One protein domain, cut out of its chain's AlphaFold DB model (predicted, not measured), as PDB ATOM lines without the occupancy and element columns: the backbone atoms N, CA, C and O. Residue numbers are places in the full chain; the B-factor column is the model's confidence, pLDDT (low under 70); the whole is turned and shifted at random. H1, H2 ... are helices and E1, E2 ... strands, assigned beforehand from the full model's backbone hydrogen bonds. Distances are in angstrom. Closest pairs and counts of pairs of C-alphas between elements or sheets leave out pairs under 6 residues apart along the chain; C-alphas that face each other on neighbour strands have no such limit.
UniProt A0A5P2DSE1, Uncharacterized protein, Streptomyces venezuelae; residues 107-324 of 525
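This is residues 107 to 324 of the 525 residues of an uncharacterized protein of Streptomyces venezuelae (UniProt A0A5P2DSE1). A strongly twisted sheet of five strands curls round helix H7 on one face and has H4 on the other; toward one end of the long axis a smaller sheet, E1 E2 E3, with H1 beside its strands and H2 over it, packs on the long strand E6 near Val 281. The printed part has 218 residues, with named elements in the order H1 E1 E2 E3 H2 H3 H4 H5 H6 E4 H7 E5 E6 E7 E8, a mixed class of seven helices and eight strands. Both sheets are antiparallel, and the larger runs E4 E8 E5 E6 E7. The whole is compact, with a radius of gyration of the C-alphas of 17.4 A and spans of 52 by 41 by 33 A.

Find C-alpha 107 at (180.712, 184.279, 194.389); from there H1 runs to residue 119, 18.3 A. Next come E1, residues 123 to 125, E2, 137 to 144, 22.6 A, and E3, 159 to 163. Then read H2, 177 to 186, H3, 193 to 199, H4, 202 to 213, 16.5 A, H5, 225 to 228, and H6, 232 to 240. E4, 245 to 249, precedes H7, 252 to 260. E5, 267 to 276, spans 29.6 A; E6, 279 to 291, spans 35.3 A and bends by 59 degrees at residue 282. E7, 294 to 299, precedes E8, 313 to 321, which ends at C-alpha 321, (173.202, 187.293, 237.110).

Look first at the meander E1 E2 E3, each strand the antiparallel neighbour of the one before: N 124 and O 143 are 2.9 A apart, N 138 and O 162 2.9 A. H1 stands at this sheet's level, its height 2.2 A; C-alphas Leu 115 and Val 123 are closest to E1, 6.1 A. In the larger sheet, E5 E6 E7 is a meander and E5 E6 E7 E8 a Greek key, its first strand the antiparallel neighbour of its fourth; find N 270 and O 286 at 2.8 A, N 296 and O 289 at 2.8 A, N 271 and O 317 at 2.8 A. E4 pairs with E8, N 247 and O 318 at 2.8 A. E4, H7, E5 is a split strand-helix-strand unit, E8 between its strands, with a right-handed crossover. Three layers, helices on both faces, come from H4 and H7; H4's height over the sheet is 8.4 A, with C-alphas Ala 202 and Leu 285 closest to E6, 5.5 A. H6 only grazes this sheet with residues 233 to 237. H5 only just touches H1, residues 118 to 119 alone, with 3 pairs of C-alphas within 8 A; H3 is apart from H2. Every O i to N i+4 pair is within hydrogen-bond range in H1, H2, H3, H4, H6 and H7; H5 is too short for one.

C-alphas Asp 165 and Gly 324 are farthest apart, 54.0 A. The printed part has no cut; the long links are E1 to E2, E2 to E3, E3 to H2, H4 to H5 and E7 to E8. Mean pLDDT of the printed part is 92.5, with residue 324 under 70.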
ATOM      1  N   PRO A 107     180.758 183.478 193.162       93.94
ATOM      2  CA  PRO A 107     180.712 184.279 194.389       93.94
ATOM      3  C   PRO A 107     181.073 183.514 195.672       93.94
ATOM      4  O   PRO A 107     181.759 184.046 196.544       93.94
ATOM      5  N   TRP A 108     180.676 182.241 195.782       95.25
ATOM      6  CA  TRP A 108     181.024 181.401 196.934       95.25
ATOM      7  C   TRP A 108     182.528 181.088 197.005       95.25
ATOM      8  O   TRP A 108     183.052 180.838 198.086       95.25
ATOM      9  N   GLN A 109     183.243 181.108 195.876       94.50
ATOM     10  CA  GLN A 109     184.691 180.892 195.851       94.50
ATOM     11  C   GLN A 109     185.412 182.116 196.401       94.50
ATOM     12  O   GLN A 109     186.301 181.961 197.229       94.50
ATOM     13  N   THR A 110     184.967 183.317 196.025       95.00
ATOM     14  CA  THR A 110     185.444 184.575 196.617       95.00
ATOM     15  C   THR A 110     185.147 184.631 198.117       95.00
ATOM     16  O   THR A 110     186.011 185.007 198.907       95.00
ATOM     17  N   ALA A 111     183.954 184.189 198.531       96.31
ATOM     18  CA  ALA A 111     183.594 184.073 199.942       96.31
ATOM     19  C   ALA A 111     184.548 183.131 200.702       96.31
ATOM     20  O   ALA A 111     185.084 183.486 201.749       96.31
ATOM     21  N   LEU A 112     184.776 181.930 200.164       95.44
ATOM     22  CA  LEU A 112     185.638 180.931 200.789       95.44
ATOM     23  C   LEU A 112     187.102 181.381 200.829       95.44
ATOM     24  O   LEU A 112     187.756 181.195 201.850       95.44
ATOM     25  N   GLU A 113     187.607 182.001 199.762       94.31
ATOM     26  CA  GLU A 113     188.959 182.564 199.711       94.31
ATOM     27  C   GLU A 113     189.191 183.557 200.851       94.31
ATOM     28  O   GLU A 113     190.179 183.456 201.586       94.31
ATOM     29  N   TRP A 114     188.238 184.470 201.051       95.56
ATOM     30  CA  TRP A 114     188.303 185.454 202.121       95.56
ATOM     31  C   TRP A 114     188.282 184.800 203.511       95.56
ATOM     32  O   TRP A 114     189.053 185.191 204.389       95.56
ATOM     33  N   LEU A 115     187.462 183.761 203.717       95.88
ATOM     34  CA  LEU A 115     187.422 183.014 204.983       95.88
ATOM     35  C   LEU A 115     188.726 182.256 205.255       95.88
ATOM     36  O   LEU A 115     189.223 182.289 206.382       95.88
ATOM     37  N   LEU A 116     189.300 181.607 204.237       92.56
ATOM     38  CA  LEU A 116     190.583 180.911 204.346       92.56
ATOM     39  C   LEU A 116     191.697 181.882 204.747       92.56
ATOM     40  O   LEU A 116     192.485 181.563 205.636       92.56
ATOM     41  N   SER A 117     191.724 183.074 204.145       93.00
ATOM     42  CA  SER A 117     192.703 184.112 204.470       93.00
ATOM     43  C   SER A 117     192.487 184.717 205.862       93.00
ATOM     44  O   SER A 117     193.451 184.888 206.605       93.00
ATOM     45  N   THR A 118     191.239 185.000 206.240       94.31
ATOM     46  CA  THR A 118     190.904 185.692 207.498       94.31
ATOM     47  C   THR A 118     191.037 184.788 208.722       94.31
ATOM     48  O   THR A 118     191.495 185.228 209.777       94.31
ATOM     49  N   TYR A 119     190.641 183.520 208.598       94.12
ATOM     50  CA  TYR A 119     190.568 182.572 209.715       94.12
ATOM     51  C   TYR A 119     191.597 181.445 209.633       94.12
ATOM     52  O   TYR A 119     191.518 180.498 210.418       94.12
ATOM     53  N   SER A 120     192.537 181.507 208.688       90.56
ATOM     54  CA  SER A 120     193.554 180.467 208.476       90.56
ATOM     55  C   SER A 120     192.944 179.064 208.336       90.56
ATOM     56  O   SER A 120     193.463 178.089 208.876       90.56
ATOM     57  N   GLY A 121     191.793 178.971 207.662       86.69
ATOM     58  CA  GLY A 121     191.072 177.714 207.444       86.69
ATOM     59  C   GLY A 121     190.252 177.186 208.625       86.69
ATOM     60  O   GLY A 121     189.791 176.055 208.559       86.69
ATOM     61  N   LEU A 122     190.036 177.965 209.692       91.56
ATOM     62  CA  LEU A 122     189.209 177.550 210.843       91.56
ATOM     63  C   LEU A 122     187.710 177.844 210.681       91.56
ATOM     64  O   LEU A 122     186.906 177.446 211.528       91.56
ATOM     65  N   VAL A 123     187.325 178.532 209.606       94.25
ATOM     66  CA  VAL A 123     185.940 178.889 209.280       94.25
ATOM     67  C   VAL A 123     185.644 178.472 207.847       94.25
ATOM     68  O   VAL A 123     186.475 178.643 206.956       94.25
ATOM     69  N   GLU A 124     184.451 177.931 207.636       93.69
ATOM     70  CA  GLU A 124     183.963 177.448 206.350       93.69
ATOM     71  C   GLU A 124     182.586 178.034 206.015       93.69
ATOM     72  O   GLU A 124     181.872 178.552 206.881       93.69
ATOM     73  N   LEU A 125     182.188 177.918 204.749       96.00
ATOM     74  CA  LEU A 125     180.825 178.223 204.323       96.00
ATOM     75  C   LEU A 125     179.861 177.122 204.764       96.00
ATOM     76  O   LEU A 125     180.176 175.935 204.689       96.00
ATOM     77  N   VAL A 126     178.647 177.508 205.158       94.62
ATOM     78  CA  VAL A 126     177.577 176.539 205.441       94.62
ATOM     79  C   VAL A 126     177.099 175.857 204.153       94.62
ATOM     80  O   VAL A 126     176.747 174.679 204.177       94.62
ATOM     81  N   GLY A 127     177.113 176.581 203.032       93.06
ATOM     82  CA  GLY A 127     176.719 176.100 201.711       93.06
ATOM     83  C   GLY A 127     177.255 176.999 200.595       93.06
ATOM     84  O   GLY A 127     177.800 178.069 200.861       93.06
ATOM     85  N   THR A 128     177.123 176.543 199.349       94.12
ATOM     86  CA  THR A 128     177.568 177.283 198.152       94.12
ATOM     87  C   THR A 128     176.521 178.240 197.597       94.12
ATOM     88  O   THR A 128     176.868 179.100 196.790       94.12
ATOM     89  N   ASP A 129     175.270 178.123 198.038       94.50
ATOM     90  CA  ASP A 129     174.209 179.064 197.700       94.50
ATOM     91  C   ASP A 129     174.168 180.211 198.725       94.50
ATOM     92  O   ASP A 129     174.310 179.966 199.931       94.50
ATOM     93  N   PRO A 130     173.977 181.466 198.281       95.50
ATOM     94  CA  PRO A 130     173.791 182.580 199.195       95.50
ATOM     95  C   PRO A 130     172.474 182.421 199.967       95.50
ATOM     96  O   PRO A 130     171.450 182.015 199.420       95.50
ATOM     97  N   VAL A 131     172.487 182.776 201.252       94.88
ATOM     98  CA  VAL A 131     171.290 182.743 202.112       94.88
ATOM     99  C   VAL A 131     170.407 183.975 201.913       94.88
ATOM    100  O   VAL A 131     169.214 183.932 202.204       94.88
ATOM    101  N   ALA A 132     170.978 185.065 201.399       93.31
ATOM    102  CA  ALA A 132     170.248 186.228 200.914       93.31
ATOM    103  C   ALA A 132     171.019 186.895 199.769       93.31
ATOM    104  O   ALA A 132     172.239 186.779 199.664       93.31
ATOM    105  N   GLU A 133     170.304 187.620 198.921       94.69
ATOM    106  CA  GLU A 133     170.873 188.339 197.787       94.69
ATOM    107  C   GLU A 133     170.089 189.632 197.573       94.69
ATOM    108  O   GLU A 133     168.857 189.638 197.641       94.69
ATOM    109  N   ASP A 134     170.798 190.723 197.298       93.50
ATOM    110  CA  ASP A 134     170.197 191.975 196.847       93.50
ATOM    111  C   ASP A 134     170.829 192.448 195.526       93.50
ATOM    112  O   ASP A 134     171.529 191.700 194.838       93.50
ATOM    113  N   ALA A 135     170.545 193.684 195.110       93.94
ATOM    114  CA  ALA A 135     171.049 194.214 193.844       93.94
ATOM    115  C   ALA A 135     172.582 194.367 193.801       93.94
ATOM    116  O   ALA A 135     173.145 194.317 192.709       93.94
ATOM    117  N   GLY A 136     173.241 194.545 194.950       94.38
ATOM    118  CA  GLY A 136     174.667 194.868 195.044       94.38
ATOM    119  C   GLY A 136     175.522 193.789 195.705       94.38
ATOM    120  O   GLY A 136     176.743 193.830 195.582       94.38
ATOM    121  N   THR A 137     174.918 192.817 196.386       96.62
ATOM    122  CA  THR A 137     175.635 191.881 197.254       96.62
ATOM    123  C   THR A 137     175.023 190.481 197.268       96.62
ATOM    124  O   THR A 137     173.819 190.289 197.073       96.62
ATOM    125  N   TRP A 138     175.875 189.492 197.533       97.06
ATOM    126  CA  TRP A 138     175.487 188.161 197.991       97.06
ATOM    127  C   TRP A 138     175.834 188.015 199.468       97.06
ATOM    128  O   TRP A 138     176.909 188.427 199.900       97.06
ATOM    129  N   LEU A 139     174.954 187.392 200.240       96.50
ATOM    130  CA  LEU A 139     175.197 187.073 201.638       96.50
ATOM    131  C   LEU A 139     175.338 185.562 201.791       96.50
ATOM    132  O   LEU A 139     174.412 184.809 201.491       96.50
ATOM    133  N   PHE A 140     176.470 185.124 202.324       97.38
ATOM    134  CA  PHE A 140     176.733 183.728 202.644       97.38
ATOM    135  C   PHE A 140     176.718 183.506 204.152       97.38
ATOM    136  O   PHE A 140     177.176 184.355 204.910       97.38
ATOM    137  N   ALA A 141     176.227 182.350 204.592       96.69
ATOM    138  CA  ALA A 141     176.392 181.908 205.971       96.69
ATOM    139  C   ALA A 141     177.728 181.174 206.137       96.69
ATOM    140  O   ALA A 141     178.112 180.368 205.282       96.69
ATOM    141  N   CYS A 142     178.410 181.406 207.254       95.88
ATOM    142  CA  CYS A 142     179.666 180.747 207.599       95.88
ATOM    143  C   CYS A 142     179.648 180.219 209.035       95.88
ATOM    144  O   CYS A 142     178.862 180.657 209.875       95.88
ATOM    145  N   ARG A 143     180.511 179.244 209.320       94.25
ATOM    146  CA  ARG A 143     180.624 178.601 210.633       94.25
ATOM    147  C   ARG A 143     182.052 178.156 210.908       94.25
ATOM    148  O   ARG A 143     182.806 177.880 209.979       94.25
ATOM    149  N   THR A 144     182.405 178.011 212.180       93.38
ATOM    150  CA  THR A 144     183.666 177.371 212.567       93.38
ATOM    151  C   THR A 144     183.681 175.907 212.144       93.38
ATOM    152  O   THR A 144     182.677 175.205 212.301       93.38
ATOM    153  N   ILE A 145     184.839 175.425 211.704       90.12
ATOM    154  CA  ILE A 145     185.081 173.991 211.533       90.12
ATOM    155  C   ILE A 145     185.107 173.328 212.913       90.12
ATOM    156  O   ILE A 145     185.634 173.890 213.875       90.12
ATOM    157  N   GLU A 146     184.541 172.127 213.018       87.62
ATOM    158  CA  GLU A 146     184.562 171.349 214.255       87.62
ATOM    159  C   GLU A 146     185.999 171.072 214.718       87.62
ATOM    160  O   GLU A 146     186.823 170.564 213.959       87.62
ATOM    161  N   GLN A 147     186.289 171.399 215.980       86.44
ATOM    162  CA  GLN A 147     187.592 171.183 216.599       86.44
ATOM    163  C   GLN A 147     187.472 170.117 217.698       86.44
ATOM    164  O   GLN A 147     186.644 170.274 218.602       86.44
ATOM    165  N   PRO A 148     188.285 169.046 217.669       87.19
ATOM    166  CA  PRO A 148     188.272 168.026 218.712       87.19
ATOM    167  C   PRO A 148     188.457 168.632 220.111       87.19
ATOM    168  O   PRO A 148     189.396 169.384 220.354       87.19
ATOM    169  N   GLY A 149     187.561 168.288 221.039       85.06
ATOM    170  CA  GLY A 149     187.608 168.766 222.426       85.06
ATOM    171  C   GLY A 149     186.977 170.142 222.674       85.06
ATOM    172  O   GLY A 149     186.944 170.568 223.826       85.06
ATOM    173  N   TYR A 150     186.438 170.807 221.647       83.75
ATOM    174  CA  TYR A 150     185.737 172.085 221.786       83.75
ATOM    175  C   TYR A 150     184.236 171.955 221.478       83.75
ATOM    176  O   TYR A 150     183.847 171.157 220.620       83.75
ATOM    177  N   PRO A 151     183.368 172.731 222.155       84.44
ATOM    178  CA  PRO A 151     181.942 172.750 221.851       84.44
ATOM    179  C   PRO A 151     181.681 173.362 220.471       84.44
ATOM    180  O   PRO A 151     182.378 174.276 220.031       84.44
ATOM    181  N   ARG A 152     180.622 172.899 219.795       83.12
ATOM    182  CA  ARG A 152     180.121 173.534 218.567       83.12
ATOM    183  C   ARG A 152     179.369 174.822 218.918       83.12
ATOM    184  O   ARG A 152     178.140 174.831 218.962       83.12
ATOM    185  N   THR A 153     180.112 175.889 219.195       88.62
ATOM    186  CA  THR A 153     179.565 177.216 219.510       88.62
ATOM    187  C   THR A 153     179.421 178.040 218.224       88.62
ATOM    188  O   THR A 153     180.427 178.277 217.557       88.62
ATOM    189  N   PRO A 154     178.207 178.488 217.852       91.50
ATOM    190  CA  PRO A 154     178.019 179.383 216.712       91.50
ATOM    191  C   PRO A 154     178.820 180.685 216.822       91.50
ATOM    192  O   PRO A 154     178.983 181.235 217.912       91.50
ATOM    193  N   MET A 155     179.280 181.198 215.680       93.50
ATOM    194  CA  MET A 155     179.965 182.491 215.579       93.50
ATOM    195  C   MET A 155     178.980 183.650 215.787       93.50
ATOM    196  O   MET A 155     177.802 183.548 215.443       93.50
ATOM    197  N   LEU A 156     179.470 184.791 216.276       94.12
ATOM    198  CA  LEU A 156     178.720 186.049 216.191       94.12
ATOM    199  C   LEU A 156     178.771 186.602 214.762       94.12
ATOM    200  O   LEU A 156     177.744 186.996 214.205       94.12
ATOM    201  N   ALA A 157     179.951 186.552 214.143       95.44
ATOM    202  CA  ALA A 157     180.176 186.913 212.745       95.44
ATOM    203  C   ALA A 157     179.881 185.728 211.795       95.44
ATOM    204  O   ALA A 157     180.741 185.293 211.036       95.44
ATOM    205  N   ALA A 158     178.664 185.175 211.862       95.69
ATOM    206  CA  ALA A 158     178.253 183.966 211.126       95.69
ATOM    207  C   ALA A 158     177.760 184.213 209.681       95.69
ATOM    208  O   ALA A 158     177.136 183.341 209.072       95.69
ATOM    209  N   SER A 159     178.015 185.392 209.112       95.94
ATOM    210  CA  SER A 159     177.714 185.682 207.707       95.94
ATOM    211  C   SER A 159     178.773 186.550 207.059       95.94
ATOM    212  O   SER A 159     179.424 187.350 207.725       95.94
ATOM    213  N   LEU A 160     178.930 186.398 205.750       97.06
ATOM    214  CA  LEU A 160     179.881 187.122 204.922       97.06
ATOM    215  C   LEU A 160     179.143 187.767 203.750       97.06
ATOM    216  O   LEU A 160     178.415 187.089 203.024       97.06
ATOM    217  N   VAL A 161     179.344 189.066 203.565       97.06
ATOM    218  CA  VAL A 161     178.876 189.803 202.392       97.06
ATOM    219  C   VAL A 161     179.947 189.724 201.310       97.06
ATOM    220  O   VAL A 161     181.110 190.025 201.568       97.06
ATOM    221  N   VAL A 162     179.544 189.344 200.099       97.25
ATOM    222  CA  VAL A 162     180.365 189.385 198.885       97.25
ATOM    223  C   VAL A 162     179.771 190.420 197.929       97.25
ATOM    224  O   VAL A 162     178.652 190.222 197.438       97.25
ATOM    225  N   PRO A 163     180.484 191.522 197.659       96.12
ATOM    226  CA  PRO A 163     180.068 192.523 196.683       96.12
ATOM    227  C   PRO A 163     179.988 191.998 195.238       96.12
ATOM    228  O   PRO A 163     180.827 191.215 194.792       96.12
ATOM    229  N   LYS A 164     178.985 192.459 194.478       94.94
ATOM    230  CA  LYS A 164     178.792 192.126 193.049       94.94
ATOM    231  C   LYS A 164     179.661 192.945 192.099       94.94
ATOM    232  O   LYS A 164     179.808 192.586 190.934       94.94
ATOM    233  N   ASP A 165     180.216 194.042 192.590       91.19
ATOM    234  CA  ASP A 165     181.102 194.964 191.880       91.19
ATOM    235  C   ASP A 165     182.591 194.600 192.029       91.19
ATOM    236  O   ASP A 165     183.454 195.391 191.655       91.19
ATOM    237  N   TYR A 166     182.881 193.395 192.535       85.75
ATOM    238  CA  TYR A 166     184.227 192.896 192.831       85.75
ATOM    239  C   TYR A 166     184.939 193.617 193.988       85.75
ATOM    240  O   TYR A 166     186.158 193.494 194.117       85.75
ATOM    241  N   GLY A 167     184.202 194.337 194.843       90.38
ATOM    242  CA  GLY A 167     184.717 194.836 196.118       90.38
ATOM    243  C   GLY A 167     185.145 193.718 197.082       90.38
ATOM    244  O   GLY A 167     184.753 192.556 196.940       90.38
ATOM    245  N   GLU A 168     185.951 194.074 198.087       93.25
ATOM    246  CA  GLU A 168     186.437 193.114 199.084       93.25
ATOM    247  C   GLU A 168     185.277 192.569 199.948       93.25
ATOM    248  O   GLU A 168     184.455 193.355 200.436       93.25
ATOM    249  N   PRO A 169     185.183 191.240 200.162       96.12
ATOM    250  CA  PRO A 169     184.213 190.669 201.087       96.12
ATOM    251  C   PRO A 169     184.385 191.174 202.523       96.12
ATOM    252  O   PRO A 169     185.486 191.491 202.967       96.12
ATOM    253  N   PHE A 170     183.293 191.213 203.285       95.69
ATOM    254  CA  PHE A 170     183.327 191.658 204.681       95.69
ATOM    255  C   PHE A 170     182.219 191.022 205.522       95.69
ATOM    256  O   PHE A 170     181.112 190.762 205.047       95.69
ATOM    257  N   HIS A 171     182.485 190.793 206.808       96.12
ATOM    258  CA  HIS A 171     181.414 190.471 207.753       96.12
ATOM    259  C   HIS A 171     180.541 191.707 207.982       96.12
ATOM    260  O   HIS A 171     181.102 192.756 208.306       96.12
ATOM    261  N   PRO A 172     179.204 191.626 207.875       95.12
ATOM    262  CA  PRO A 172     178.331 192.758 208.155       95.12
ATOM    263  C   PRO A 172     178.259 193.046 209.666       95.12
ATOM    264  O   PRO A 172     178.555 192.180 210.491       95.12
ATOM    265  N   ALA A 173     177.860 194.263 210.039       93.38
ATOM    266  CA  ALA A 173     177.773 194.684 211.439       93.38
ATOM    267  C   ALA A 173     176.893 193.752 212.300       93.38
ATOM    268  O   ALA A 173     175.777 193.406 211.916       93.38
ATOM    269  N   SER A 174     177.353 193.386 213.503       92.06
ATOM    270  CA  SER A 174     176.658 192.404 214.358       92.06
ATOM    271  C   SER A 174     175.295 192.883 214.876       92.06
ATOM    272  O   SER A 174     174.390 192.073 215.093       92.06
ATOM    273  N   ASN A 175     175.119 194.191 215.071       91.81
ATOM    274  CA  ASN A 175     173.877 194.776 215.581       91.81
ATOM    275  C   ASN A 175     172.791 194.942 214.500       91.81
ATOM    276  O   ASN A 175     171.604 194.869 214.817       91.81
ATOM    277  N   ASP A 176     173.177 195.148 213.237       91.00
ATOM    278  CA  ASP A 176     172.249 195.305 212.109       91.00
ATOM    279  C   ASP A 176     172.852 194.789 210.787       91.00
ATOM    280  O   ASP A 176     173.188 195.585 209.903       91.00
ATOM    281  N   PRO A 177     173.004 193.460 210.624       91.06
ATOM    282  CA  PRO A 177     173.722 192.906 209.478       91.06
ATOM    283  C   PRO A 177     173.043 193.233 208.139       91.06
ATOM    284  O   PRO A 177     173.711 193.469 207.133       91.06
ATOM    285  N   TRP A 178     171.710 193.319 208.130       88.56
ATOM    286  CA  TRP A 178     170.919 193.623 206.931       88.56
ATOM    287  C   TRP A 178     170.987 195.094 206.563       88.56
ATOM    288  O   TRP A 178     171.153 195.425 205.390       88.56
ATOM    289  N   GLY A 179     170.900 195.975 207.562       90.81
ATOM    290  CA  GLY A 179     171.099 197.401 207.351       90.81
ATOM    291  C   GLY A 179     172.494 197.704 206.809       90.81
ATOM    292  O   GLY A 179     172.621 198.544 205.919       90.81
ATOM    293  N   ASP A 180     173.523 196.994 207.283       92.56
ATOM    294  CA  ASP A 180     174.905 197.196 206.837       92.56
ATOM    295  C   ASP A 180     175.141 196.704 205.401       92.56
ATOM    296  O   ASP A 180     175.752 197.423 204.606       92.56
ATOM    297  N   ALA A 181     174.593 195.539 205.033       92.88
ATOM    298  CA  ALA A 181     174.619 195.045 203.652       92.88
ATOM    299  C   ALA A 181     173.867 195.996 202.699       92.88
ATOM    300  O   ALA A 181     174.427 196.470 201.712       92.88
ATOM    301  N   ALA A 182     172.639 196.393 203.053       93.50
ATOM    302  CA  ALA A 182     171.840 197.324 202.255       93.50
ATOM    303  C   ALA A 182     172.446 198.741 202.186       93.50
ATOM    304  O   ALA A 182     172.173 199.499 201.252       93.50
ATOM    305  N   ALA A 183     173.242 199.145 203.180       94.00
ATOM    306  CA  ALA A 183     174.007 200.386 203.121       94.00
ATOM    307  C   ALA A 183     175.107 200.310 202.056       94.00
ATOM    308  O   ALA A 183     175.238 201.260 201.292       94.00
ATOM    309  N   TYR A 184     175.816 199.179 201.949       94.31
ATOM    310  CA  TYR A 184     176.801 198.973 200.884       94.31
ATOM    311  C   TYR A 184     176.157 199.039 199.495       94.31
ATOM    312  O   TYR A 184     176.629 199.759 198.628       94.31
ATOM    313  N   THR A 185     175.019 198.372 199.297       93.75
ATOM    314  CA  THR A 185     174.309 198.393 198.006       93.75
ATOM    315  C   THR A 185     173.882 199.800 197.572       93.75
ATOM    316  O   THR A 185     173.788 200.079 196.378       93.75
ATOM    317  N   ARG A 186     173.610 200.702 198.523       94.56
ATOM    318  CA  ARG A 186     173.271 202.105 198.227       94.56
ATOM    319  C   ARG A 186     174.495 202.981 197.975       94.56
ATOM    320  O   ARG A 186     174.383 203.932 197.207       94.56
ATOM    321  N   ASP A 187     175.603 202.689 198.643       93.56
ATOM    322  CA  ASP A 187     176.854 203.439 198.569       93.56
ATOM    323  C   ASP A 187     178.039 202.455 198.628       93.56
ATOM    324  O   ASP A 187     178.496 202.109 199.726       93.56
ATOM    325  N   PRO A 188     178.484 201.928 197.467       90.44
ATOM    326  CA  PRO A 188     179.484 200.864 197.383       90.44
ATOM    327  C   PRO A 188     180.889 201.429 197.612       90.44
ATOM    328  O   PRO A 188     181.715 201.545 196.708       90.44
ATOM    329  N   VAL A 189     181.147 201.829 198.853       89.44
ATOM    330  CA  VAL A 189     182.458 202.270 199.321       89.44
ATOM    331  C   VAL A 189     183.134 201.109 200.030       89.44
ATOM    332  O   VAL A 189     182.539 200.447 200.887       89.44
ATOM    333  N   GLU A 190     184.395 200.877 199.674       88.50
ATOM    334  CA  GLU A 190     185.253 199.890 200.322       88.50
ATOM    335  C   GLU A 190     185.269 200.097 201.843       88.50
ATOM    336  O   GLU A 190     185.357 201.219 202.355       88.50
ATOM    337  N   ARG A 191     185.119 199.000 202.587       88.62
ATOM    338  CA  ARG A 191     184.981 199.054 204.041       88.62
ATOM    339  C   ARG A 191     186.358 199.105 204.684       88.62
ATOM    340  O   ARG A 191     187.115 198.150 204.598       88.62
ATOM    341  N   ASP A 192     186.643 200.189 205.405       90.06
ATOM    342  CA  ASP A 192     187.848 200.277 206.233       90.06
ATOM    343  C   ASP A 192     187.884 199.126 207.268       90.06
ATOM    344  O   ASP A 192     186.983 199.044 208.118       90.06
ATOM    345  N   PRO A 193     188.921 198.262 207.257       88.06
ATOM    346  CA  PRO A 193     188.990 197.101 208.140       88.06
ATOM    347  C   PRO A 193     188.939 197.454 209.630       88.06
ATOM    348  O   PRO A 193     188.348 196.719 210.424       88.06
ATOM    349  N   GLN A 194     189.513 198.592 210.041       88.31
ATOM    350  CA  GLN A 194     189.505 199.005 211.450       88.31
ATOM    351  C   GLN A 194     188.106 199.419 211.912       88.31
ATOM    352  O   GLN A 194     187.670 199.064 213.012       88.31
ATOM    353  N   THR A 195     187.387 200.152 211.067       90.25
ATOM    354  CA  THR A 195     185.993 200.531 211.297       90.25
ATOM    355  C   THR A 195     185.105 199.293 211.332       90.25
ATOM    356  O   THR A 195     184.270 199.171 212.235       90.25
ATOM    357  N   GLN A 196     185.323 198.336 210.426       91.31
ATOM    358  CA  GLN A 196     184.549 197.099 210.405       91.31
ATOM    359  C   GLN A 196     184.817 196.234 211.644       91.31
ATOM    360  O   GLN A 196     183.872 195.757 212.266       91.31
ATOM    361  N   ALA A 197     186.065 196.133 212.111       90.94
ATOM    362  CA  ALA A 197     186.392 195.422 213.349       90.94
ATOM    363  C   ALA A 197     185.658 195.986 214.583       90.94
ATOM    364  O   ALA A 197     185.324 195.246 215.508       90.94
ATOM    365  N   ARG A 198     185.352 197.290 214.621       89.62
ATOM    366  CA  ARG A 198     184.522 197.870 215.696       89.62
ATOM    367  C   ARG A 198     183.049 197.483 215.557       89.62
ATOM    368  O   ARG A 198     182.397 197.214 216.561       89.62
ATOM    369  N   ARG A 199     182.553 197.384 214.322       91.25
ATOM    370  CA  ARG A 199     181.182 196.958 213.981       91.25
ATOM    371  C   ARG A 199     180.924 195.458 214.167       91.25
ATOM    372  O   ARG A 199     179.784 195.028 214.037       91.25
ATOM    373  N   LEU A 200     181.942 194.674 214.509       93.38
ATOM    374  CA  LEU A 200     181.810 193.245 214.827       93.38
ATOM    375  C   LEU A 200     181.938 192.951 216.326       93.38
ATOM    376  O   LEU A 200     181.692 191.838 216.787       93.38
ATOM    377  N   ASN A 201     182.358 193.934 217.122       93.12
ATOM    378  CA  ASN A 201     182.833 193.685 218.475       93.12
ATOM    379  C   ASN A 201     181.732 193.693 219.548       93.12
ATOM    380  O   ASN A 201     181.877 194.327 220.596       93.12
ATOM    381  N   ALA A 202     180.646 192.952 219.327       95.06
ATOM    382  CA  ALA A 202     179.564 192.830 220.307       95.06
ATOM    383  C   ALA A 202     180.071 192.334 221.680       95.06
ATOM    384  O   ALA A 202     179.613 192.802 222.722       95.06
ATOM    385  N   ARG A 203     181.084 191.451 221.693       95.12
ATOM    386  CA  ARG A 203     181.735 190.933 222.913       95.12
ATOM    387  C   ARG A 203     182.416 192.016 223.741       95.12
ATOM    388  O   ARG A 203     182.116 192.148 224.923       95.12
ATOM    389  N   GLY A 204     183.314 192.798 223.144       94.94
ATOM    390  CA  GLY A 204     183.962 193.895 223.863       94.94
ATOM    391  C   GLY A 204     182.942 194.931 224.334       94.94
ATOM    392  O   GLY A 204     182.972 195.351 225.487       94.94
ATOM    393  N   CYS A 205     181.997 195.291 223.464       95.94
ATOM    394  CA  CYS A 205     180.963 196.279 223.753       95.94
ATOM    395  C   CYS A 205     180.055 195.889 224.933       95.94
ATOM    396  O   CYS A 205     179.770 196.739 225.783       95.94
ATOM    397  N   VAL A 206     179.624 194.626 225.032       96.81
ATOM    398  CA  VAL A 206     178.764 194.188 226.144       96.81
ATOM    399  C   VAL A 206     179.524 194.161 227.474       96.81
ATOM    400  O   VAL A 206     178.987 194.594 228.493       96.81
ATOM    401  N   VAL A 207     180.800 193.757 227.465       95.62
ATOM    402  CA  VAL A 207     181.670 193.792 228.654       95.62
ATOM    403  C   VAL A 207     181.912 195.230 229.107       95.62
ATOM    404  O   VAL A 207     181.823 195.527 230.295       95.62
ATOM    405  N   THR A 208     182.166 196.150 228.174       94.88
ATOM    406  CA  THR A 208     182.312 197.571 228.502       94.88
ATOM    407  C   THR A 208     181.029 198.167 229.073       94.88
ATOM    408  O   THR A 208     181.098 198.940 230.026       94.88
ATOM    409  N   THR A 209     179.866 197.771 228.551       95.56
ATOM    410  CA  THR A 209     178.560 198.195 229.082       95.56
ATOM    411  C   THR A 209     178.366 197.711 230.518       95.56
ATOM    412  O   THR A 209     178.037 198.512 231.391       95.56
ATOM    413  N   ALA A 210     178.651 196.432 230.785       93.44
ATOM    414  CA  ALA A 210     178.602 195.863 232.131       93.44
ATOM    415  C   ALA A 210     179.538 196.603 233.100       93.44
ATOM    416  O   ALA A 210     179.124 197.018 234.180       93.44
ATOM    417  N   ALA A 211     180.785 196.840 232.685       88.81
ATOM    418  CA  ALA A 211     181.779 197.536 233.496       88.81
ATOM    419  C   ALA A 211     181.372 198.992 233.794       88.81
ATOM    420  O   ALA A 211     181.541 199.467 234.916       88.81
ATOM    421  N   ALA A 212     180.781 199.692 232.820       88.56
ATOM    422  CA  ALA A 212     180.260 201.043 233.010       88.56
ATOM    423  C   ALA A 212     179.094 201.081 234.011       88.56
ATOM    424  O   ALA A 212     179.077 201.954 234.878       88.56
ATOM    425  N   ILE A 213     178.164 200.119 233.947       86.75
ATOM    426  CA  ILE A 213     177.067 199.989 234.924       86.75
ATOM    427  C   ILE A 213     177.602 199.703 236.326       86.75
ATOM    428  O   ILE A 213     177.141 200.301 237.296       86.75
ATOM    429  N   ALA A 214     178.640 198.875 236.428       81.50
ATOM    430  CA  ALA A 214     179.346 198.621 237.680       81.50
ATOM    431  C   ALA A 214     180.201 199.817 238.170       81.50
ATOM    432  O   ALA A 214     180.825 199.741 239.226       81.50
ATOM    433  N   GLY A 215     180.246 200.936 237.433       78.69
ATOM    434  CA  GLY A 215     180.991 202.144 237.802       78.69
ATOM    435  C   GLY A 215     182.492 202.109 237.486       78.69
ATOM    436  O   GLY A 215     183.227 202.977 237.949       78.69
ATOM    437  N   SER A 216     182.950 201.139 236.693       81.75
ATOM    438  CA  SER A 216     184.340 200.978 236.243       81.75
ATOM    439  C   SER A 216     184.422 201.037 234.711       81.75
ATOM    440  O   SER A 216     184.576 200.002 234.060       81.75
ATOM    441  N   PRO A 217     184.274 202.222 234.090       82.00
ATOM    442  CA  PRO A 217     184.211 202.327 232.636       82.00
ATOM    443  C   PRO A 217     185.487 201.796 231.972       82.00
ATOM    444  O   PRO A 217     186.602 202.042 232.428       82.00
ATOM    445  N   SER A 218     185.313 201.079 230.864       88.25
ATOM    446  CA  SER A 218     186.401 200.515 230.059       88.25
ATOM    447  C   SER A 218     186.233 200.874 228.580       88.25
ATOM    448  O   SER A 218     185.305 201.588 228.204       88.25
ATOM    449  N   SER A 219     187.154 200.429 227.726       87.69
ATOM    450  CA  SER A 219     187.053 200.608 226.274       87.69
ATOM    451  C   SER A 219     187.242 199.271 225.561       87.69
ATOM    452  O   SER A 219     188.171 198.533 225.906       87.69
ATOM    453  N   PRO A 220     186.397 198.947 224.570       90.56
ATOM    454  CA  PRO A 220     186.468 197.666 223.894       90.56
ATOM    455  C   PRO A 220     187.637 197.644 222.896       90.56
ATOM    456  O   PRO A 220     187.764 198.527 222.046       90.56
ATOM    457  N   LEU A 221     188.491 196.620 222.980       87.12
ATOM    458  CA  LEU A 221     189.545 196.381 221.984       87.12
ATOM    459  C   LEU A 221     188.936 195.893 220.663       87.12
ATOM    460  O   LEU A 221     187.953 195.160 220.730       87.12
ATOM    461  N   PRO A 222     189.498 196.229 219.486       87.31
ATOM    462  CA  PRO A 222     188.952 195.807 218.196       87.31
ATOM    463  C   PRO A 222     188.720 194.293 218.090       87.31
ATOM    464  O   PRO A 222     189.455 193.493 218.674       87.31
ATOM    465  N   TRP A 223     187.706 193.902 217.314       94.94
ATOM    466  CA  TRP A 223     187.481 192.500 216.976       94.94
ATOM    467  C   TRP A 223     188.691 191.904 216.237       94.94
ATOM    468  O   TRP A 223     189.414 192.607 215.530       94.94
ATOM    469  N   GLN A 224     188.894 190.599 216.402       93.25
ATOM    470  CA  GLN A 224     189.908 189.812 215.702       93.25
ATOM    471  C   GLN A 224     189.273 188.497 215.219       93.25
ATOM    472  O   GLN A 224     188.256 188.088 215.766       93.25
ATOM    473  N   PRO A 225     189.857 187.772 214.260       93.88
ATOM    474  CA  PRO A 225     189.314 186.473 213.849       93.88
ATOM    475  C   PRO A 225     189.315 185.411 214.969       93.88
ATOM    476  O   PRO A 225     188.333 184.699 215.161       93.88
ATOM    477  N   VAL A 226     190.373 185.354 215.795       91.06
ATOM    478  CA  VAL A 226     190.539 184.376 216.908       91.06
ATOM    479  C   VAL A 226     189.430 184.437 217.966       91.06
ATOM    480  O   VAL A 226     189.177 183.509 218.724       91.06
ATOM    481  N   HIS A 227     188.755 185.566 218.013       92.31
ATOM    482  CA  HIS A 227     187.674 185.896 218.919       92.31
ATOM    483  C   HIS A 227     186.383 185.105 218.595       92.31
ATOM    484  O   HIS A 227     185.528 184.986 219.467       92.31
ATOM    485  N   GLU A 228     186.254 184.551 217.382       93.00
ATOM    486  CA  GLU A 228     185.167 183.645 216.971       93.00
ATOM    487  C   GLU A 228     185.480 182.161 217.243       93.00
ATOM    488  O   GLU A 228     184.730 181.284 216.815       93.00
ATOM    489  N   ALA A 229     186.591 181.857 217.925       89.94
ATOM    490  CA  ALA A 229     186.978 180.480 218.210       89.94
ATOM    491  C   ALA A 229     185.877 179.711 218.980       89.94
ATOM    492  O   ALA A 229     185.185 180.294 219.825       89.94
ATOM    493  N   PRO A 230     185.733 178.395 218.739       90.50
ATOM    494  CA  PRO A 230     184.802 177.544 219.477       90.50
ATOM    495  C   PRO A 230     184.932 177.698 221.004       90.50
ATOM    496  O   PRO A 230     186.041 177.749 221.538       90.50
ATOM    497  N   GLY A 231     183.806 177.759 221.722       89.69
ATOM    498  CA  GLY A 231     183.778 177.956 223.179       89.69
ATOM    499  C   GLY A 231     183.858 179.413 223.661       89.69
ATOM    500  O   GLY A 231     184.029 179.660 224.859       89.69
ATOM    501  N   TRP A 232     183.771 180.401 222.761       93.00
ATOM    502  CA  TRP A 232     183.874 181.820 223.130       93.00
ATOM    503  C   TRP A 232     182.810 182.265 224.145       93.00
ATOM    504  O   TRP A 232     183.088 183.140 224.965       93.00
ATOM    505  N   TRP A 233     181.604 181.689 224.096       94.94
ATOM    506  CA  TRP A 233     180.485 182.060 224.965       94.94
ATOM    507  C   TRP A 233     180.769 181.655 226.410       94.94
ATOM    508  O   TRP A 233     180.726 182.482 227.317       94.94
ATOM    509  N   GLU A 234     181.191 180.412 226.610       92.81
ATOM    510  CA  GLU A 234     181.576 179.866 227.904       92.81
ATOM    511  C   GLU A 234     182.775 180.625 228.492       92.81
ATOM    512  O   GLU A 234     182.807 180.923 229.688       92.81
ATOM    513  N   LEU A 235     183.751 180.995 227.654       92.50
ATOM    514  CA  LEU A 235     184.896 181.814 228.064       92.50
ATOM    515  C   LEU A 235     184.484 183.238 228.464       92.50
ATOM    516  O   LEU A 235     185.010 183.763 229.448       92.50
ATOM    517  N   LEU A 236     183.550 183.854 227.730       94.94
ATOM    518  CA  LEU A 236     182.996 185.170 228.052       94.94
ATOM    519  C   LEU A 236     182.317 185.141 229.425       94.94
ATOM    520  O   LEU A 236     182.641 185.968 230.279       94.94
ATOM    521  N   LEU A 237     181.421 184.173 229.650       95.25
ATOM    522  CA  LEU A 237     180.698 184.039 230.914       95.25
ATOM    523  C   LEU A 237     181.653 183.752 232.067       95.25
ATOM    524  O   LEU A 237     181.671 184.491 233.045       95.25
ATOM    525  N   ARG A 238     182.534 182.758 231.930       92.31
ATOM    526  CA  ARG A 238     183.498 182.411 232.982       92.31
ATOM    527  C   ARG A 238     184.372 183.594 233.399       92.31
ATOM    528  O   ARG A 238     184.743 183.690 234.565       92.31
ATOM    529  N   ARG A 239     184.752 184.455 232.451       91.19
ATOM    530  CA  ARG A 239     185.673 185.567 232.707       91.19
ATOM    531  C   ARG A 239     184.984 186.827 233.224       91.19
ATOM    532  O   ARG A 239     185.558 187.492 234.078       91.19
ATOM    533  N   TYR A 240     183.821 187.176 232.680       91.88
ATOM    534  CA  TYR A 240     183.192 188.481 232.920       91.88
ATOM    535  C   TYR A 240     181.837 188.397 233.621       91.88
ATOM    536  O   TYR A 240     181.387 189.396 234.166       91.88
ATOM    537  N   PHE A 241     181.202 187.226 233.630       93.69
ATOM    538  CA  PHE A 241     179.908 186.992 234.270       93.69
ATOM    539  C   PHE A 241     179.917 185.648 235.024       93.69
ATOM    540  O   PHE A 241     179.101 184.773 234.735       93.69
ATOM    541  N   PRO A 242     180.856 185.428 235.967       91.00
ATOM    542  CA  PRO A 242     181.093 184.107 236.561       91.00
ATOM    543  C   PRO A 242     179.912 183.583 237.389       91.00
ATOM    544  O   PRO A 242     179.782 182.376 237.575       91.00
ATOM    545  N   ALA A 243     179.052 184.481 237.870       89.56
ATOM    546  CA  ALA A 243     177.832 184.150 238.599       89.56
ATOM    547  C   ALA A 243     176.613 183.940 237.681       89.56
ATOM    548  O   ALA A 243     175.503 183.724 238.170       89.56
ATOM    549  N   ALA A 244     176.782 184.041 236.358       94.50
ATOM    550  CA  ALA A 244     175.665 183.942 235.441       94.50
ATOM    551  C   ALA A 244     175.146 182.508 235.314       94.50
ATOM    552  O   ALA A 244     175.898 181.546 235.156       94.50
ATOM    553  N   ARG A 245     173.822 182.392 235.290       94.94
ATOM    554  CA  ARG A 245     173.100 181.180 234.934       94.94
ATOM    555  C   ARG A 245     172.496 181.336 233.549       94.94
ATOM    556  O   ARG A 245     171.749 182.275 233.288       94.94
ATOM    557  N   GLU A 246     172.772 180.373 232.681       96.38
ATOM    558  CA  GLU A 246     172.220 180.359 231.331       96.38
ATOM    559  C   GLU A 246     170.765 179.884 231.305       96.38
ATOM    560  O   GLU A 246     170.406 178.840 231.859       96.38
ATOM    561  N   LEU A 247     169.931 180.651 230.610       96.75
ATOM    562  CA  LEU A 247     168.522 180.389 230.359       96.75
ATOM    563  C   LEU A 247     168.275 180.497 228.853       96.75
ATOM    564  O   LEU A 247     168.678 181.463 228.211       96.75
ATOM    565  N   ARG A 248     167.599 179.508 228.271       96.44
ATOM    566  CA  ARG A 248     167.153 179.584 226.875       96.44
ATOM    567  C   ARG A 248     165.757 180.185 226.855       96.44
ATOM    568  O   ARG A 248     164.860 179.621 227.472       96.44
ATOM    569  N   CYS A 249     165.598 181.292 226.143       95.81
ATOM    570  CA  CYS A 249     164.343 182.016 226.016       95.81
ATOM    571  C   CYS A 249     163.861 181.981 224.564       95.81
ATOM    572  O   CYS A 249     164.654 182.093 223.622       95.81
ATOM    573  N   VAL A 250     162.552 181.826 224.378       90.75
ATOM    574  CA  VAL A 250     161.932 181.786 223.042       90.75
ATOM    575  C   VAL A 250     161.462 183.162 222.565       90.75
ATOM    576  O   VAL A 250     161.152 183.323 221.389       90.75
ATOM    577  N   SER A 251     161.400 184.153 223.459       94.88
ATOM    578  CA  SER A 251     160.947 185.516 223.156       94.88
ATOM    579  C   SER A 251     161.563 186.554 224.097       94.88
ATOM    580  O   SER A 251     162.059 186.213 225.174       94.88
ATOM    581  N   TRP A 252     161.500 187.830 223.704       97.06
ATOM    582  CA  TRP A 252     161.914 188.950 224.555       97.06
ATOM    583  C   TRP A 252     161.051 189.083 225.812       97.06
ATOM    584  O   TRP A 252     161.593 189.358 226.879       97.06
ATOM    585  N   ASP A 253     159.747 188.808 225.719       96.06
ATOM    586  CA  ASP A 253     158.838 188.815 226.873       96.06
ATOM    587  C   ASP A 253     159.244 187.772 227.920       96.06
ATOM    588  O   ASP A 253     159.182 188.028 229.126       96.06
ATOM    589  N   GLU A 254     159.726 186.606 227.474       96.25
ATOM    590  CA  GLU A 254     160.279 185.612 228.390       96.25
ATOM    591  C   GLU A 254     161.540 186.149 229.072       96.25
ATOM    592  O   GLU A 254     161.637 186.056 230.291       96.25
ATOM    593  N   VAL A 255     162.472 186.766 228.336       97.19
ATOM    594  CA  VAL A 255     163.676 187.368 228.941       97.19
ATOM    595  C   VAL A 255     163.306 188.420 229.994       97.19
ATOM    596  O   VAL A 255     163.864 188.401 231.090       97.19
ATOM    597  N   ILE A 256     162.341 189.298 229.692       97.06
ATOM    598  CA  ILE A 256     161.831 190.313 230.630       97.06
ATOM    599  C   ILE A 256     161.285 189.641 231.891       97.06
ATOM    600  O   ILE A 256     161.687 189.995 232.999       97.06
ATOM    601  N   THR A 257     160.437 188.625 231.724       96.31
ATOM    602  CA  THR A 257     159.858 187.865 232.840       96.31
ATOM    603  C   THR A 257     160.961 187.240 233.702       96.31
ATOM    604  O   THR A 257     160.987 187.444 234.914       96.31
ATOM    605  N   ARG A 258     161.942 186.561 233.087       96.12
ATOM    606  CA  ARG A 258     163.073 185.932 233.799       96.12
ATOM    607  C   ARG A 258     163.960 186.926 234.540       96.12
ATOM    608  O   ARG A 258     164.563 186.549 235.544       96.12
ATOM    609  N   ALA A 259     164.097 188.147 234.026       95.38
ATOM    610  CA  ALA A 259     164.857 189.209 234.675       95.38
ATOM    611  C   ALA A 259     164.091 189.822 235.861       95.38
ATOM    612  O   ALA A 259     164.703 190.242 236.841       95.38
ATOM    613  N   GLN A 260     162.757 189.852 235.801       95.00
ATOM    614  CA  GLN A 260     161.906 190.339 236.890       95.00
ATOM    615  C   GLN A 260     161.762 189.331 238.036       95.00
ATOM    616  O   GLN A 260     161.695 189.746 239.190       95.00
ATOM    617  N   GLU A 261     161.765 188.026 237.737       93.38
ATOM    618  CA  GLU A 261     161.614 186.931 238.714       93.38
ATOM    619  C   GLU A 261     162.576 187.011 239.911       93.38
ATOM    620  O   GLU A 261     162.195 186.664 241.025       93.38
ATOM    621  N   THR A 262     163.818 187.448 239.695       86.75
ATOM    622  CA  THR A 262     164.864 187.497 240.732       86.75
ATOM    623  C   THR A 262     164.947 188.832 241.467       86.75
ATOM    624  O   THR A 262     165.745 188.967 242.387       86.75
ATOM    625  N   GLY A 263     164.093 189.796 241.112       83.75
ATOM    626  CA  GLY A 263     164.001 191.092 241.776       83.75
ATOM    627  C   GLY A 263     164.893 192.189 241.174       83.75
ATOM    628  O   GLY A 263     165.609 191.952 240.192       83.75
ATOM    629  N   PRO A 264     164.803 193.417 241.724       86.69
ATOM    630  CA  PRO A 264     165.611 194.566 241.314       86.69
ATOM    631  C   PRO A 264     167.111 194.256 241.275       86.69
ATOM    632  O   PRO A 264     167.591 193.446 242.057       86.69
ATOM    633  N   ASP A 265     167.825 194.905 240.360       87.44
ATOM    634  CA  ASP A 265     169.253 194.742 240.060       87.44
ATOM    635  C   ASP A 265     169.651 193.389 239.456       87.44
ATOM    636  O   ASP A 265     170.834 193.075 239.331       87.44
ATOM    637  N   THR A 266     168.682 192.598 238.987       92.94
ATOM    638  CA  THR A 266     168.992 191.445 238.132       92.94
ATOM    639  C   THR A 266     169.667 191.936 236.854       92.94
ATOM    640  O   THR A 266     169.151 192.816 236.164       92.94
ATOM    641  N   GLN A 267     170.811 191.354 236.516       94.88
ATOM    642  CA  GLN A 267     171.644 191.776 235.391       94.88
ATOM    643  C   GLN A 267     171.954 190.599 234.473       94.88
ATOM    644  O   GLN A 267     171.634 189.452 234.777       94.88
ATOM    645  N   GLY A 268     172.579 190.858 233.328       96.06
ATOM    646  CA  GLY A 268     173.126 189.781 232.516       96.06
ATOM    647  C   GLY A 268     173.373 190.143 231.066       96.06
ATOM    648  O   GLY A 268     173.325 191.305 230.665       96.06
ATOM    649  N   VAL A 269     173.619 189.106 230.271       98.19
ATOM    650  CA  VAL A 269     173.856 189.217 228.831       98.19
ATOM    651  C   VAL A 269     172.867 188.342 228.086       98.19
ATOM    652  O   VAL A 269     172.673 187.179 228.432       98.19
ATOM    653  N   VAL A 270     172.259 188.885 227.036       98.38
ATOM    654  CA  VAL A 270     171.437 188.128 226.096       98.38
ATOM    655  C   VAL A 270     172.206 187.951 224.805       98.38
ATOM    656  O   VAL A 270     172.525 188.924 224.120       98.38
ATOM    657  N   TRP A 271     172.461 186.699 224.454       97.69
ATOM    658  CA  TRP A 271     172.931 186.321 223.137       97.69
ATOM    659  C   TRP A 271     171.743 186.107 222.203       97.69
ATOM    660  O   TRP A 271     170.944 185.183 222.367       97.69
ATOM    661  N   VAL A 272     171.639 186.996 221.219       96.62
ATOM    662  CA  VAL A 272     170.656 186.950 220.139       96.62
ATOM    663  C   VAL A 272     171.235 186.136 218.998       96.62
ATOM    664  O   VAL A 272     172.266 186.517 218.451       96.62
ATOM    665  N   ARG A 273     170.575 185.046 218.617       94.50
ATOM    666  CA  ARG A 273     170.950 184.212 217.467       94.50
ATOM    667  C   ARG A 273     169.952 184.432 216.342       94.50
ATOM    668  O   ARG A 273     168.747 184.345 216.584       94.50
ATOM    669  N   ARG A 274     170.422 184.720 215.126       94.06
ATOM    670  CA  ARG A 274     169.577 185.073 213.971       94.06
ATOM    671  C   ARG A 274     169.626 184.032 212.864       94.06
ATOM    672  O   ARG A 274     170.671 183.436 212.618       94.06
ATOM    673  N   VAL A 275     168.508 183.868 212.164       94.00
ATOM    674  CA  VAL A 275     168.310 182.884 211.094       94.00
ATOM    675  C   VAL A 275     167.714 183.521 209.837       94.00
ATOM    676  O   VAL A 275     166.798 184.337 209.924       94.00
ATOM    677  N   ILE A 276     168.199 183.101 208.666       89.94
ATOM    678  CA  ILE A 276     167.585 183.343 207.353       89.94
ATOM    679  C   ILE A 276     167.446 182.003 206.642       89.94
ATOM    680  O   ILE A 276     168.389 181.221 206.611       89.94
ATOM    681  N   GLY A 277     166.268 181.719 206.078       82.81
ATOM    682  CA  GLY A 277     166.064 180.504 205.279       82.81
ATOM    683  C   GLY A 277     166.329 179.195 206.038       82.81
ATOM    684  O   GLY A 277     166.631 178.183 205.420       82.81
ATOM    685  N   GLY A 278     166.245 179.209 207.375       86.69
ATOM    686  CA  GLY A 278     166.600 178.067 208.229       86.69
ATOM    687  C   GLY A 278     168.092 177.951 208.573       86.69
ATOM    688  O   GLY A 278     168.465 177.068 209.340       86.69
ATOM    689  N   THR A 279     168.938 178.850 208.069       91.56
ATOM    690  CA  THR A 279     170.379 178.893 208.339       91.56
ATOM    691  C   THR A 279     170.722 180.011 209.320       91.56
ATOM    692  O   THR A 279     170.263 181.140 209.167       91.56
ATOM    693  N   GLU A 280     171.512 179.707 210.351       93.00
ATOM    694  CA  GLU A 280     172.021 180.720 211.280       93.00
ATOM    695  C   GLU A 280     173.042 181.624 210.579       93.00
ATOM    696  O   GLU A 280     173.923 181.133 209.878       93.00
ATOM    697  N   VAL A 281     172.899 182.940 210.745       91.38
ATOM    698  CA  VAL A 281     173.623 183.944 209.937       91.38
ATOM    699  C   VAL A 281     174.286 185.047 210.752       91.38
ATOM    700  O   VAL A 281     175.136 185.771 210.247       91.38
ATOM    701  N   SER A 282     173.900 185.243 212.010       89.50
ATOM    702  CA  SER A 282     174.487 186.292 212.846       89.50
ATOM    703  C   SER A 282     174.155 186.058 214.311       89.50
ATOM    704  O   SER A 282     173.069 185.574 214.639       89.50
ATOM    705  N   GLY A 283     175.073 186.469 215.182       91.06
ATOM    706  CA  GLY A 283     174.810 186.677 216.594       91.06
ATOM    707  C   GLY A 283     175.019 188.134 217.013       91.06
ATOM    708  O   GLY A 283     175.843 188.845 216.438       91.06
ATOM    709  N   HIS A 284     174.305 188.566 218.052       96.00
ATOM    710  CA  HIS A 284     174.547 189.833 218.756       96.00
ATOM    711  C   HIS A 284     174.475 189.633 220.266       96.00
ATOM    712  O   HIS A 284     173.864 188.672 220.735       96.00
ATOM    713  N   LEU A 285     175.086 190.538 221.026       97.69
ATOM    714  CA  LEU A 285     175.073 190.520 222.484       97.69
ATOM    715  C   LEU A 285     174.471 191.817 223.011       97.69
ATOM    716  O   LEU A 285     174.960 192.903 222.702       97.69
ATOM    717  N   LEU A 286     173.442 191.688 223.842       98.19
ATOM    718  CA  LEU A 286     172.808 192.801 224.540       98.19
ATOM    719  C   LEU A 286     173.024 192.662 226.042       98.19
ATOM    720  O   LEU A 286     172.977 191.554 226.574       98.19
ATOM    721  N   TYR A 287     173.220 193.779 226.730       98.12
ATOM    722  CA  TYR A 287     173.237 193.800 228.188       98.12
ATOM    723  C   TYR A 287     171.816 194.005 228.720       98.12
ATOM    724  O   TYR A 287     171.061 194.809 228.175       98.12
ATOM    725  N   VAL A 288     171.450 193.293 229.784       97.62
ATOM    726  CA  VAL A 288     170.138 193.391 230.437       97.62
ATOM    727  C   VAL A 288     170.307 193.895 231.857       97.62
ATOM    728  O   VAL A 288     171.168 193.405 232.585       97.62
ATOM    729  N   HIS A 289     169.454 194.836 232.260       95.31
ATOM    730  CA  HIS A 289     169.382 195.328 233.630       95.31
ATOM    731  C   HIS A 289     167.929 195.491 234.078       95.31
ATOM    732  O   HIS A 289     167.162 196.210 233.441       95.31
ATOM    733  N   ASN A 290     167.557 194.862 235.187       94.31
ATOM    734  CA  ASN A 290     166.299 195.098 235.879       94.31
ATOM    735  C   ASN A 290     166.474 196.235 236.892       94.31
ATOM    736  O   ASN A 290     166.808 196.003 238.048       94.31
ATOM    737  N   ASN A 291     166.220 197.468 236.471       87.31
ATOM    738  CA  ASN A 291     166.275 198.627 237.350       87.31
ATOM    739  C   ASN A 291     164.923 198.807 238.055       87.31
ATOM    740  O   ASN A 291     163.969 199.304 237.453       87.31
ATOM    741  N   ASN A 292     164.826 198.400 239.324       83.31
ATOM    742  CA  ASN A 292     163.621 198.575 240.150       83.31
ATOM    743  C   ASN A 292     162.321 198.042 239.508       83.31
ATOM    744  O   ASN A 292     161.268 198.675 239.577       83.31
ATOM    745  N   GLY A 293     162.387 196.876 238.863       84.62
ATOM    746  CA  GLY A 293     161.250 196.231 238.197       84.62
ATOM    747  C   GLY A 293     161.087 196.602 236.720       84.62
ATOM    748  O   GLY A 293     160.312 195.953 236.012       84.62
ATOM    749  N   GLN A 294     161.822 197.604 236.227       92.25
ATOM    750  CA  GLN A 294     161.863 197.960 234.810       92.25
ATOM    751  C   GLN A 294     163.082 197.330 234.136       92.25
ATOM    752  O   GLN A 294     164.226 197.658 234.448       92.25
ATOM    753  N   VAL A 295     162.836 196.437 233.178       96.12
ATOM    754  CA  VAL A 295     163.902 195.762 232.431       96.12
ATOM    755  C   VAL A 295     164.327 196.621 231.246       96.12
ATOM    756  O   VAL A 295     163.532 196.902 230.349       96.12
ATOM    757  N   ALA A 296     165.595 197.019 231.238       96.06
ATOM    758  CA  ALA A 296     166.238 197.726 230.145       96.06
ATOM    759  C   ALA A 296     167.202 196.799 229.397       96.06
ATOM    760  O   ALA A 296     167.966 196.047 230.006       96.06
ATOM    761  N   PHE A 297     167.189 196.907 228.069       97.88
ATOM    762  CA  PHE A 297     168.146 196.259 227.179       97.88
ATOM    763  C   PHE A 297     169.067 197.322 226.598       97.88
ATOM    764  O   PHE A 297     168.595 198.302 226.018       97.88
ATOM    765  N   LEU A 298     170.371 197.132 226.747       97.56
ATOM    766  CA  LEU A 298     171.390 198.064 226.288       97.56
ATOM    767  C   LEU A 298     172.243 197.413 225.210       97.56
ATOM    768  O   LEU A 298     172.712 196.282 225.358       97.56
ATOM    769  N   ASP A 299     172.463 198.157 224.136       96.62
ATOM    770  CA  ASP A 299     173.346 197.761 223.054       96.62
ATOM    771  C   ASP A 299     174.639 198.573 223.133       96.62
ATOM    772  O   ASP A 299     174.704 199.737 222.721       96.62
ATOM    773  N   GLY A 300     175.694 197.934 223.636       93.31
ATOM    774  CA  GLY A 300     177.012 198.549 223.762       93.31
ATOM    775  C   GLY A 300     177.657 198.935 222.427       93.31
ATOM    776  O   GLY A 300     178.611 199.707 222.426       93.31
ATOM    777  N   MET A 301     177.174 198.413 221.294       92.25
ATOM    778  CA  MET A 301     177.661 198.812 219.971       92.25
ATOM    779  C   MET A 301     177.076 200.147 219.512       92.25
ATOM    780  O   MET A 301     177.722 200.866 218.753       92.25
ATOM    781  N   THR A 302     175.868 200.486 219.968       92.00
ATOM    782  CA  THR A 302     175.210 201.766 219.652       92.00
ATOM    783  C   THR A 302     175.343 202.793 220.776       92.00
ATOM    784  O   THR A 302     175.154 203.984 220.540       92.00
ATOM    785  N   GLY A 303     175.693 202.351 221.989       90.50
ATOM    786  CA  GLY A 303     175.826 203.203 223.171       90.50
ATOM    787  C   GLY A 303     174.488 203.601 223.801       90.50
ATOM    788  O   GLY A 303     174.437 204.588 224.532       90.50
ATOM    789  N   GLY A 304     173.404 202.870 223.517       92.50
ATOM    790  CA  GLY A 304     172.058 203.222 223.967       92.50
ATOM    791  C   GLY A 304     171.129 202.027 224.164       92.50
ATOM    792  O   GLY A 304     171.571 200.888 224.325       92.50
ATOM    793  N   LEU A 305     169.821 202.305 224.173       95.62
ATOM    794  CA  LEU A 305     168.791 201.269 224.246       95.62
ATOM    795  C   LEU A 305     168.865 200.360 223.019       95.62
ATOM    796  O   LEU A 305     168.981 200.827 221.885       95.62
ATOM    797  N   ALA A 306     168.767 199.059 223.258       95.25
ATOM    798  CA  ALA A 306     168.830 198.074 222.200       95.25
ATOM    799  C   ALA A 306     167.560 198.069 221.344       95.25
ATOM    800  O   ALA A 306     166.437 198.166 221.846       95.25
ATOM    801  N   ARG A 307     167.739 197.854 220.038       92.00
ATOM    802  CA  ARG A 307     166.649 197.455 219.147       92.00
ATOM    803  C   ARG A 307     166.423 195.951 219.306       92.00
ATOM    804  O   ARG A 307     167.311 195.161 219.003       92.00
ATOM    805  N   LEU A 308     165.236 195.564 219.769       93.94
ATOM    806  CA  LEU A 308     164.877 194.158 219.967       93.94
ATOM    807  C   LEU A 308     164.326 193.560 218.673       93.94
ATOM    808  O   LEU A 308     163.244 193.940 218.219       93.94
ATOM    809  N   ASP A 309     165.063 192.622 218.085       88.44
ATOM    810  CA  ASP A 309     164.646 191.957 216.851       88.44
ATOM    811  C   ASP A 309     163.395 191.103 217.088       88.44
ATOM    812  O   ASP A 309     163.364 190.270 217.993       88.44
ATOM    813  N   GLN A 310     162.369 191.299 216.260       84.88
ATOM    814  CA  GLN A 310     161.094 190.570 216.347       84.88
ATOM    815  C   GLN A 310     160.970 189.462 215.291       84.88
ATOM    816  O   GLN A 310     160.135 188.570 215.409       84.88
ATOM    817  N   VAL A 311     161.786 189.521 214.237       85.69
ATOM    818  CA  VAL A 311     161.736 188.615 213.084       85.69
ATOM    819  C   VAL A 311     163.123 188.030 212.859       85.69
ATOM    820  O   VAL A 311     164.124 188.720 213.034       85.69
ATOM    821  N   GLY A 312     163.185 186.755 212.466       87.56
ATOM    822  CA  GLY A 312     164.453 186.088 212.168       87.56
ATOM    823  C   GLY A 312     165.306 185.798 213.403       87.56
ATOM    824  O   GLY A 312     166.504 185.573 213.263       87.56
ATOM    825  N   VAL A 313     164.718 185.792 214.605       92.69
ATOM    826  CA  VAL A 313     165.383 185.327 215.831       92.69
ATOM    827  C   VAL A 313     165.240 183.810 215.920       92.69
ATOM    828  O   VAL A 313     164.133 183.284 215.980       92.69
ATOM    829  N   LEU A 314     166.371 183.110 215.920       92.94
ATOM    830  CA  LEU A 314     166.449 181.666 216.121       92.94
ATOM    831  C   LEU A 314     166.293 181.304 217.598       92.94
ATOM    832  O   LEU A 314     165.601 180.350 217.942       92.94
ATOM    833  N   GLN A 315     166.999 182.031 218.463       93.69
ATOM    834  CA  GLN A 315     167.053 181.765 219.894       93.69
ATOM    835  C   GLN A 315     167.589 182.985 220.644       93.69
ATOM    836  O   GLN A 315     168.463 183.695 220.143       93.69
ATOM    837  N   LEU A 316     167.109 183.170 221.873       97.31
ATOM    838  CA  LEU A 316     167.709 184.059 222.859       97.31
ATOM    839  C   LEU A 316     168.333 183.203 223.965       97.31
ATOM    840  O   LEU A 316     167.665 182.344 224.542       97.31
ATOM    841  N   VAL A 317     169.613 183.411 224.259       97.56
ATOM    842  CA  VAL A 317     170.280 182.791 225.413       97.56
ATOM    843  C   VAL A 317     170.572 183.885 226.426       97.56
ATOM    844  O   VAL A 317     171.400 184.755 226.178       97.56
ATOM    845  N   PHE A 318     169.864 183.870 227.549       98.19
ATOM    846  CA  PHE A 318     170.018 184.834 228.627       98.19
ATOM    847  C   PHE A 318     170.929 184.268 229.719       98.19
ATOM    848  O   PHE A 318     170.546 183.367 230.461       98.19
ATOM    849  N   ALA A 319     172.140 184.804 229.823       98.00
ATOM    850  CA  ALA A 319     173.040 184.582 230.945       98.00
ATOM    851  C   ALA A 319     172.685 185.560 232.073       98.00
ATOM    852  O   ALA A 319     173.139 186.705 232.075       98.00
ATOM    853  N   ARG A 320     171.834 185.110 232.998       96.81
ATOM    854  CA  ARG A 320     171.280 185.907 234.098       96.81
ATOM    855  C   ARG A 320     172.203 185.896 235.312       96.81
ATOM    856  O   ARG A 320     172.529 184.826 235.815       96.81
ATOM    857  N   VAL A 321     172.534 187.071 235.825       93.94
ATOM    858  CA  VAL A 321     173.202 187.293 237.110       93.94
ATOM    859  C   VAL A 321     172.156 187.776 238.110       93.94
ATOM    860  O   VAL A 321     171.478 188.779 237.879       93.94
ATOM    861  N   GLU A 322     171.993 187.033 239.201       90.12
ATOM    862  CA  GLU A 322     171.030 187.372 240.250       90.12
ATOM    863  C   GLU A 322     171.546 188.534 241.118       90.12
ATOM    864  O   GLU A 322     172.766 188.695 241.264       90.12
ATOM    865  N   PRO A 323     170.648 189.345 241.707       82.00
ATOM    866  CA  PRO A 323     171.047 190.428 242.600       82.00
ATOM    867  C   PRO A 323     171.915 189.898 243.744       82.00
ATOM    868  O   PRO A 323     171.636 188.844 244.313       82.00
ATOM    869  N   GLY A 324     172.994 190.610 244.070       68.19
ATOM    870  CA  GLY A 324     173.900 190.224 245.155       68.19
ATOM    871  C   GLY A 324     174.766 188.985 244.890       68.19
ATOM    872  O   GLY A 324     175.598 188.663 245.732       68.19
TER     873      GLY A 324